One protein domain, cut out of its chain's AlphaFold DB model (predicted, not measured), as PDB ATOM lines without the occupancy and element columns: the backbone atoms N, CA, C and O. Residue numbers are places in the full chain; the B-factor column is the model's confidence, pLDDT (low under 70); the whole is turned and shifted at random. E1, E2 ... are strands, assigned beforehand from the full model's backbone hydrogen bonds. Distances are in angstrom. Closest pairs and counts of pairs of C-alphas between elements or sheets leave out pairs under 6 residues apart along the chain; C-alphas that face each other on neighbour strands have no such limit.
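What this domain is: This is residues 3 to 53 of the 58 residues of the protein "Porin" of Bacteroidales bacterium (UniProt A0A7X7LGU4). With little regular structure, this is a long two-stranded arm, the hairpin E1 and E2, with a head of loops, residues 11 to 43, at one end. In the head, residues 22 to 23 pair antiparallel with residues 29 to 30. The printed part has 51 residues, no named helix and two strands, E1 then E2, in an antiparallel sheet; its class is all strand, with 17 residues in named elements. It is only just compact, close to loose, with a radius of gyration of the C-alphas of 11.7 A, and elongated, spanning 38 by 20 by 18 A.

How they stand to each other: E1, residues 3 to 10, and E2, residues 44 to 52, are antiparallel neighbours, their directions 157 degrees apart. C-alphas 6 and 48 face each other at 5.0 A. N 3 and O 51, at 2.8 A, and N 9 and O 45, at 2.9 A, are within hydrogen-bond range.

Where its parts are: E1 begins at C-alpha 3 (11.733, 52.828, 32.362) and is 21.6 A long. E2 ends at C-alpha 52 (11.173, 56.411, 37.455) and is 25.2 A long.

The domain as a whole: The C-alphas farthest apart, of Ala 25 and Arg 53, are 39.2 A apart. The printed part has no cut. The link from E1 to E2 is long, 33 residues. Residues 39 to 44 have pLDDT under 70.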
ATOM      1  N   ASN A   3      12.036  54.123  32.955       83.31
ATOM      2  CA  ASN A   3      11.733  52.828  32.362       83.31
ATOM      3  C   ASN A   3      10.266  52.781  31.945       83.31
ATOM      4  O   ASN A   3       9.384  53.211  32.691       83.31
ATOM      5  N   TYR A   4      10.024  52.214  30.769       83.56
ATOM      6  CA  TYR A   4       8.697  51.901  30.265       83.56
ATOM      7  C   TYR A   4       8.627  50.410  29.953       83.56
ATOM      8  O   TYR A   4       9.540  49.870  29.327       83.56
ATOM      9  N   ALA A   5       7.571  49.751  30.411       83.00
ATOM     10  CA  ALA A   5       7.337  48.336  30.176       83.00
ATOM     11  C   ALA A   5       5.848  48.071  29.947       83.00
ATOM     12  O   ALA A   5       4.993  48.690  30.583       83.00
ATOM     13  N   TYR A   6       5.557  47.119  29.064       83.19
ATOM     14  CA  TYR A   6       4.239  46.503  28.968       83.19
ATOM     15  C   TYR A   6       4.187  45.301  29.902       83.19
ATOM     16  O   TYR A   6       5.111  44.484  29.920       83.19
ATOM     17  N   LEU A   7       3.116  45.210  30.684       79.44
ATOM     18  CA  LEU A   7       2.872  44.111  31.600       79.44
ATOM     19  C   LEU A   7       1.537  43.465  31.244       79.44
ATOM     20  O   LEU A   7       0.493  44.078  31.435       79.44
ATOM     21  N   ASN A   8       1.582  42.227  30.765       80.75
ATOM     22  CA  ASN A   8       0.380  41.439  30.544       80.75
ATOM     23  C   ASN A   8       0.035  40.672  31.828       80.75
ATOM     24  O   ASN A   8       0.836  39.869  32.321       80.75
ATOM     25  N   HIS A   9      -1.144  40.930  32.386       77.75
ATOM     26  CA  HIS A   9      -1.725  40.087  33.422       77.75
ATOM     27  C   HIS A   9      -2.536  38.968  32.776       77.75
ATOM     28  O   HIS A   9      -3.736  39.123  32.562       77.75
ATOM     29  N   ASP A  10      -1.874  37.839  32.525       76.00
ATOM     30  CA  ASP A  10      -2.501  36.596  32.063       76.00
ATOM     31  C   ASP A  10      -3.681  36.200  32.975       76.00
ATOM     32  O   ASP A  10      -3.705  36.505  34.173       76.00
ATOM     33  N   ARG A  11      -4.643  35.460  32.425       74.25
ATOM     34  CA  ARG A  11      -5.890  35.013  33.061       74.25
ATOM     35  C   ARG A  11      -5.726  34.531  34.502       74.25
ATOM     36  O   ARG A  11      -6.591  34.765  35.344       74.25
ATOM     37  N   TYR A  12      -4.643  33.812  34.793       77.88
ATOM     38  CA  TYR A  12      -4.392  33.200  36.102       77.88
ATOM     39  C   TYR A  12      -3.528  34.060  37.036       77.88
ATOM     40  O   TYR A  12      -3.398  33.741  38.220       77.88
ATOM     41  N   ALA A  13      -2.981  35.176  36.555       78.06
ATOM     42  CA  ALA A  13      -2.116  36.083  37.303       78.06
ATOM     43  C   ALA A  13      -2.911  37.080  38.169       78.06
ATOM     44  O   ALA A  13      -2.557  38.248  38.289       78.06
ATOM     45  N   ASN A  14      -3.980  36.634  38.837       78.25
ATOM     46  CA  ASN A  14      -4.890  37.538  39.550       78.25
ATOM     47  C   ASN A  14      -4.364  38.068  40.895       78.25
ATOM     48  O   ASN A  14      -5.079  38.774  41.613       78.25
ATOM     49  N   GLY A  15      -3.137  37.707  41.290       77.31
ATOM     50  CA  GLY A  15      -2.518  38.169  42.534       77.31
ATOM     51  C   GLY A  15      -3.375  37.912  43.782       77.31
ATOM     52  O   GLY A  15      -3.376  38.742  44.693       77.31
ATOM     53  N   LYS A  16      -4.137  36.803  43.811       80.19
ATOM     54  CA  LYS A  16      -5.174  36.495  44.819       80.19
ATOM     55  C   LYS A  16      -6.330  37.508  44.841       80.19
ATOM     56  O   LYS A  16      -6.741  37.965  45.904       80.19
ATOM     57  N   GLY A  17      -6.846  37.867  43.667       77.12
ATOM     58  CA  GLY A  17      -7.991  38.773  43.500       77.12
ATOM     59  C   GLY A  17      -7.653  40.262  43.621       77.12
ATOM     60  O   GLY A  17      -8.551  41.088  43.784       77.12
ATOM     61  N   LYS A  18      -6.366  40.618  43.559       77.31
ATOM     62  CA  LYS A  18      -5.901  42.014  43.583       77.31
ATOM     63  C   LYS A  18      -5.713  42.596  42.189       77.31
ATOM     64  O   LYS A  18      -5.834  43.806  42.025       77.31
ATOM     65  N   LEU A  19      -5.404  41.748  41.215       79.75
ATOM     66  CA  LEU A  19      -5.058  42.149  39.858       79.75
ATOM     67  C   LEU A  19      -6.210  41.811  38.915       79.75
ATOM     68  O   LEU A  19      -6.875  40.787  39.082       79.75
ATOM     69  N   PHE A  20      -6.453  42.700  37.957       82.75
ATOM     70  CA  PHE A  20      -7.383  42.451  36.862       82.75
ATOM     71  C   PHE A  20      -6.715  41.555  35.825       82.75
ATOM     72  O   PHE A  20      -5.526  41.728  35.554       82.75
ATOM     73  N   VAL A  21      -7.476  40.596  35.305       83.25
ATOM     74  CA  VAL A  21      -6.971  39.483  34.483       83.25
ATOM     75  C   VAL A  21      -7.751  39.275  33.183       83.25
ATOM     76  O   VAL A  21      -7.519  38.297  32.479       83.25
ATOM     77  N   GLY A  22      -8.705  40.152  32.877       84.56
ATOM     78  CA  GLY A  22      -9.490  40.095  31.646       84.56
ATOM     79  C   GLY A  22     -10.868  40.724  31.801       84.56
ATOM     80  O   GLY A  22     -11.152  41.368  32.815       84.56
ATOM     81  N   HIS A  23     -11.727  40.483  30.814       82.06
ATOM     82  CA  HIS A  23     -13.100  40.976  30.778       82.06
ATOM     83  C   HIS A  23     -14.130  39.876  31.073       82.06
ATOM     84  O   HIS A  23     -13.966  38.715  30.684       82.06
ATOM     85  N   ASP A  24     -15.189  40.243  31.790       80.75
ATOM     86  CA  ASP A  24     -16.337  39.382  32.060       80.75
ATOM     87  C   ASP A  24     -17.360  39.379  30.905       80.75
ATOM     88  O   ASP A  24     -17.166  40.006  29.863       80.75
ATOM     89  N   ALA A  25     -18.478  38.668  31.086       80.06
ATOM     90  CA  ALA A  25     -19.532  38.542  30.073       80.06
ATOM     91  C   ALA A  25     -20.237  39.863  29.729       80.06
ATOM     92  O   ALA A  25     -20.890  39.951  28.690       80.06
ATOM     93  N   ASN A  26     -20.109  40.871  30.590       79.44
ATOM     94  CA  ASN A  26     -20.663  42.204  30.396       79.44
ATOM     95  C   ASN A  26     -19.625  43.172  29.799       79.44
ATOM     96  O   ASN A  26     -19.956  44.323  29.518       79.44
ATOM     97  N   GLY A  27     -18.384  42.717  29.593       75.75
ATOM     98  CA  GLY A  27     -17.265  43.539  29.144       75.75
ATOM     99  C   GLY A  27     -16.590  44.329  30.269       75.75
ATOM    100  O   GLY A  27     -15.776  45.207  29.988       75.75
ATOM    101  N   GLU A  28     -16.879  44.043  31.538       82.06
ATOM    102  CA  GLU A  28     -16.234  44.695  32.680       82.06
ATOM    103  C   GLU A  28     -14.921  44.001  33.061       82.06
ATOM    104  O   GLU A  28     -14.773  42.785  32.946       82.06
ATOM    105  N   LEU A  29     -13.955  44.779  33.553       79.12
ATOM    106  CA  LEU A  29     -12.675  44.266  34.043       79.12
ATOM    107  C   LEU A  29     -12.882  43.374  35.272       79.12
ATOM    108  O   LEU A  29     -13.279  43.840  36.344       79.12
ATOM    109  N   THR A  30     -12.525  42.098  35.147       81.75
ATOM    110  CA  THR A  30     -12.651  41.112  36.217       81.75
ATOM    111  C   THR A  30     -11.307  40.723  36.818       81.75
ATOM    112  O   THR A  30     -10.254  40.708  36.177       81.75
ATOM    113  N   ARG A  31     -11.351  40.407  38.111       82.50
ATOM    114  CA  ARG A  31     -10.228  39.859  38.889       82.50
ATOM    115  C   ARG A  31     -10.369  38.354  39.113       82.50
ATOM    116  O   ARG A  31      -9.485  37.733  39.707       82.50
ATOM    117  N   ASP A  32     -11.493  37.775  38.695       79.62
ATOM    118  CA  ASP A  32     -11.744  36.345  38.803       79.62
ATOM    119  C   ASP A  32     -11.437  35.659  37.458       79.62
ATOM    120  O   ASP A  32     -12.193  35.837  36.500       79.62
ATOM    121  N   PRO A  33     -10.380  34.824  37.385       76.25
ATOM    122  CA  PRO A  33     -10.037  34.037  36.201       76.25
ATOM    123  C   PRO A  33     -11.200  33.204  35.649       76.25
ATOM    124  O   PRO A  33     -11.202  32.837  34.471       76.25
ATOM    125  N   LYS A  34     -12.157  32.823  36.504       80.19
ATOM    126  CA  LYS A  34     -13.295  31.978  36.129       80.19
ATOM    127  C   LYS A  34     -14.398  32.754  35.426       80.19
ATOM    128  O   LYS A  34     -15.145  32.152  34.664       80.19
ATOM    129  N   LEU A  35     -14.491  34.056  35.687       80.31
ATOM    130  CA  LEU A  35     -15.480  34.939  35.072       80.31
ATOM    131  C   LEU A  35     -14.995  35.516  33.741       80.31
ATOM    132  O   LEU A  35     -15.804  36.065  33.003       80.31
ATOM    133  N   VAL A  36     -13.702  35.370  33.427       80.56
ATOM    134  CA  VAL A  36     -13.145  35.785  32.136       80.56
ATOM    135  C   VAL A  36     -13.748  34.946  31.010       80.56
ATOM    136  O   VAL A  36     -13.645  33.714  31.020       80.56
ATOM    137  N   VAL A  37     -14.358  35.619  30.038       78.88
ATOM    138  CA  VAL A  37     -15.078  34.966  28.930       78.88
ATOM    139  C   VAL A  37     -14.173  34.704  27.726       78.88
ATOM    140  O   VAL A  37     -14.478  33.833  26.914       78.88
ATOM    141  N   ASP A  38     -13.022  35.374  27.655       73.06
ATOM    142  CA  ASP A  38     -12.026  35.133  26.615       73.06
ATOM    143  C   ASP A  38     -11.498  33.693  26.620       73.06
ATOM    144  O   ASP A  38     -11.390  33.025  27.660       73.06
ATOM    145  N   GLU A  39     -11.139  33.213  25.427       67.94
ATOM    146  CA  GLU A  39     -10.535  31.897  25.238       67.94
ATOM    147  C   GLU A  39      -9.257  31.743  26.081       67.94
ATOM    148  O   GLU A  39      -8.499  32.692  26.317       67.94
ATOM    149  N   ALA A  40      -8.995  30.515  26.542       60.41
ATOM    150  CA  ALA A  40      -7.776  30.200  27.280       60.41
ATOM    151  C   ALA A  40      -6.536  30.562  26.439       60.41
ATOM    152  O   ALA A  40      -6.390  30.093  25.312       60.41
ATOM    153  N   GLY A  41      -5.660  31.412  26.984       60.97
ATOM    154  CA  GLY A  41      -4.460  31.911  26.302       60.97
ATOM    155  C   GLY A  41      -4.640  33.205  25.494       60.97
ATOM    156  O   GLY A  41      -3.646  33.739  25.013       60.97
ATOM    157  N   LYS A  42      -5.869  33.721  25.356       67.31
ATOM    158  CA  LYS A  42      -6.147  35.087  24.861       67.31
ATOM    159  C   LYS A  42      -6.571  36.038  25.973       67.31
ATOM    160  O   LYS A  42      -6.409  37.242  25.845       67.31
ATOM    161  N   ALA A  43      -7.110  35.472  27.046       63.84
ATOM    162  CA  ALA A  43      -7.403  36.170  28.279       63.84
ATOM    163  C   ALA A  43      -6.131  36.751  28.912       63.84
ATOM    164  O   ALA A  43      -5.202  36.017  29.247       63.84
ATOM    165  N   GLY A  44      -6.140  38.054  29.128       66.56
ATOM    166  CA  GLY A  44      -5.116  38.775  29.858       66.56
ATOM    167  C   GLY A  44      -5.226  40.249  29.531       66.56
ATOM    168  O   GLY A  44      -5.694  40.590  28.447       66.56
ATOM    169  N   GLU A  45      -4.846  41.111  30.471       75.50
ATOM    170  CA  GLU A  45      -4.886  42.550  30.219       75.50
ATOM    171  C   GLU A  45      -3.525  43.219  30.221       75.50
ATOM    172  O   GLU A  45      -2.681  42.957  31.085       75.50
ATOM    173  N   ASP A  46      -3.341  44.096  29.238       79.75
ATOM    174  CA  ASP A  46      -2.088  44.782  28.976       79.75
ATOM    175  C   ASP A  46      -2.063  46.122  29.707       79.75
ATOM    176  O   ASP A  46      -2.720  47.102  29.349       79.75
ATOM    177  N   PHE A  47      -1.229  46.192  30.736       79.88
ATOM    178  CA  PHE A  47      -1.002  47.405  31.501       79.88
ATOM    179  C   PHE A  47       0.287  48.091  31.051       79.88
ATOM    180  O   PHE A  47       1.363  47.495  30.986       79.88
ATOM    181  N   SER A  48       0.186  49.392  30.777       82.56
ATOM    182  CA  SER A  48       1.352  50.251  30.571       82.56
ATOM    183  C   SER A  48       1.954  50.641  31.917       82.56
ATOM    184  O   SER A  48       1.288  51.281  32.732       82.56
ATOM    185  N   MET A  49       3.221  50.298  32.146       83.94
ATOM    186  CA  MET A  49       3.928  50.615  33.381       83.94
ATOM    187  C   MET A  49       5.067  51.602  33.112       83.94
ATOM    188  O   MET A  49       5.983  51.333  32.334       83.94
ATOM    189  N   VAL A  50       5.018  52.752  33.785       85.19
ATOM    190  CA  VAL A  50       6.088  53.757  33.787       85.19
ATOM    191  C   VAL A  50       6.757  53.728  35.156       85.19
ATOM    192  O   VAL A  50       6.097  53.882  36.181       85.19
ATOM    193  N   SER A  51       8.073  53.537  35.183       84.12
ATOM    194  CA  SER A  51       8.873  53.544  36.405       84.12
ATOM    195  C   SER A  51       9.966  54.598  36.306       84.12
ATOM    196  O   SER A  51      10.698  54.661  35.320       84.12
ATOM    197  N   VAL A  52      10.096  55.426  37.340       87.00
ATOM    198  CA  VAL A  52      11.173  56.411  37.455       87.00
ATOM    199  C   VAL A  52      11.956  56.137  38.727       87.00
ATOM    200  O   VAL A  52      11.385  56.023  39.809       87.00
ATOM    201  N   ARG A  53      13.278  56.049  38.594       88.06
ATOM    202  CA  ARG A  53      14.220  55.995  39.712       88.06
ATOM    203  C   ARG A  53      14.963  57.321  39.817       88.06
ATOM    204  O   ARG A  53      15.623  57.719  38.852       88.06
TER     205      ARG A  53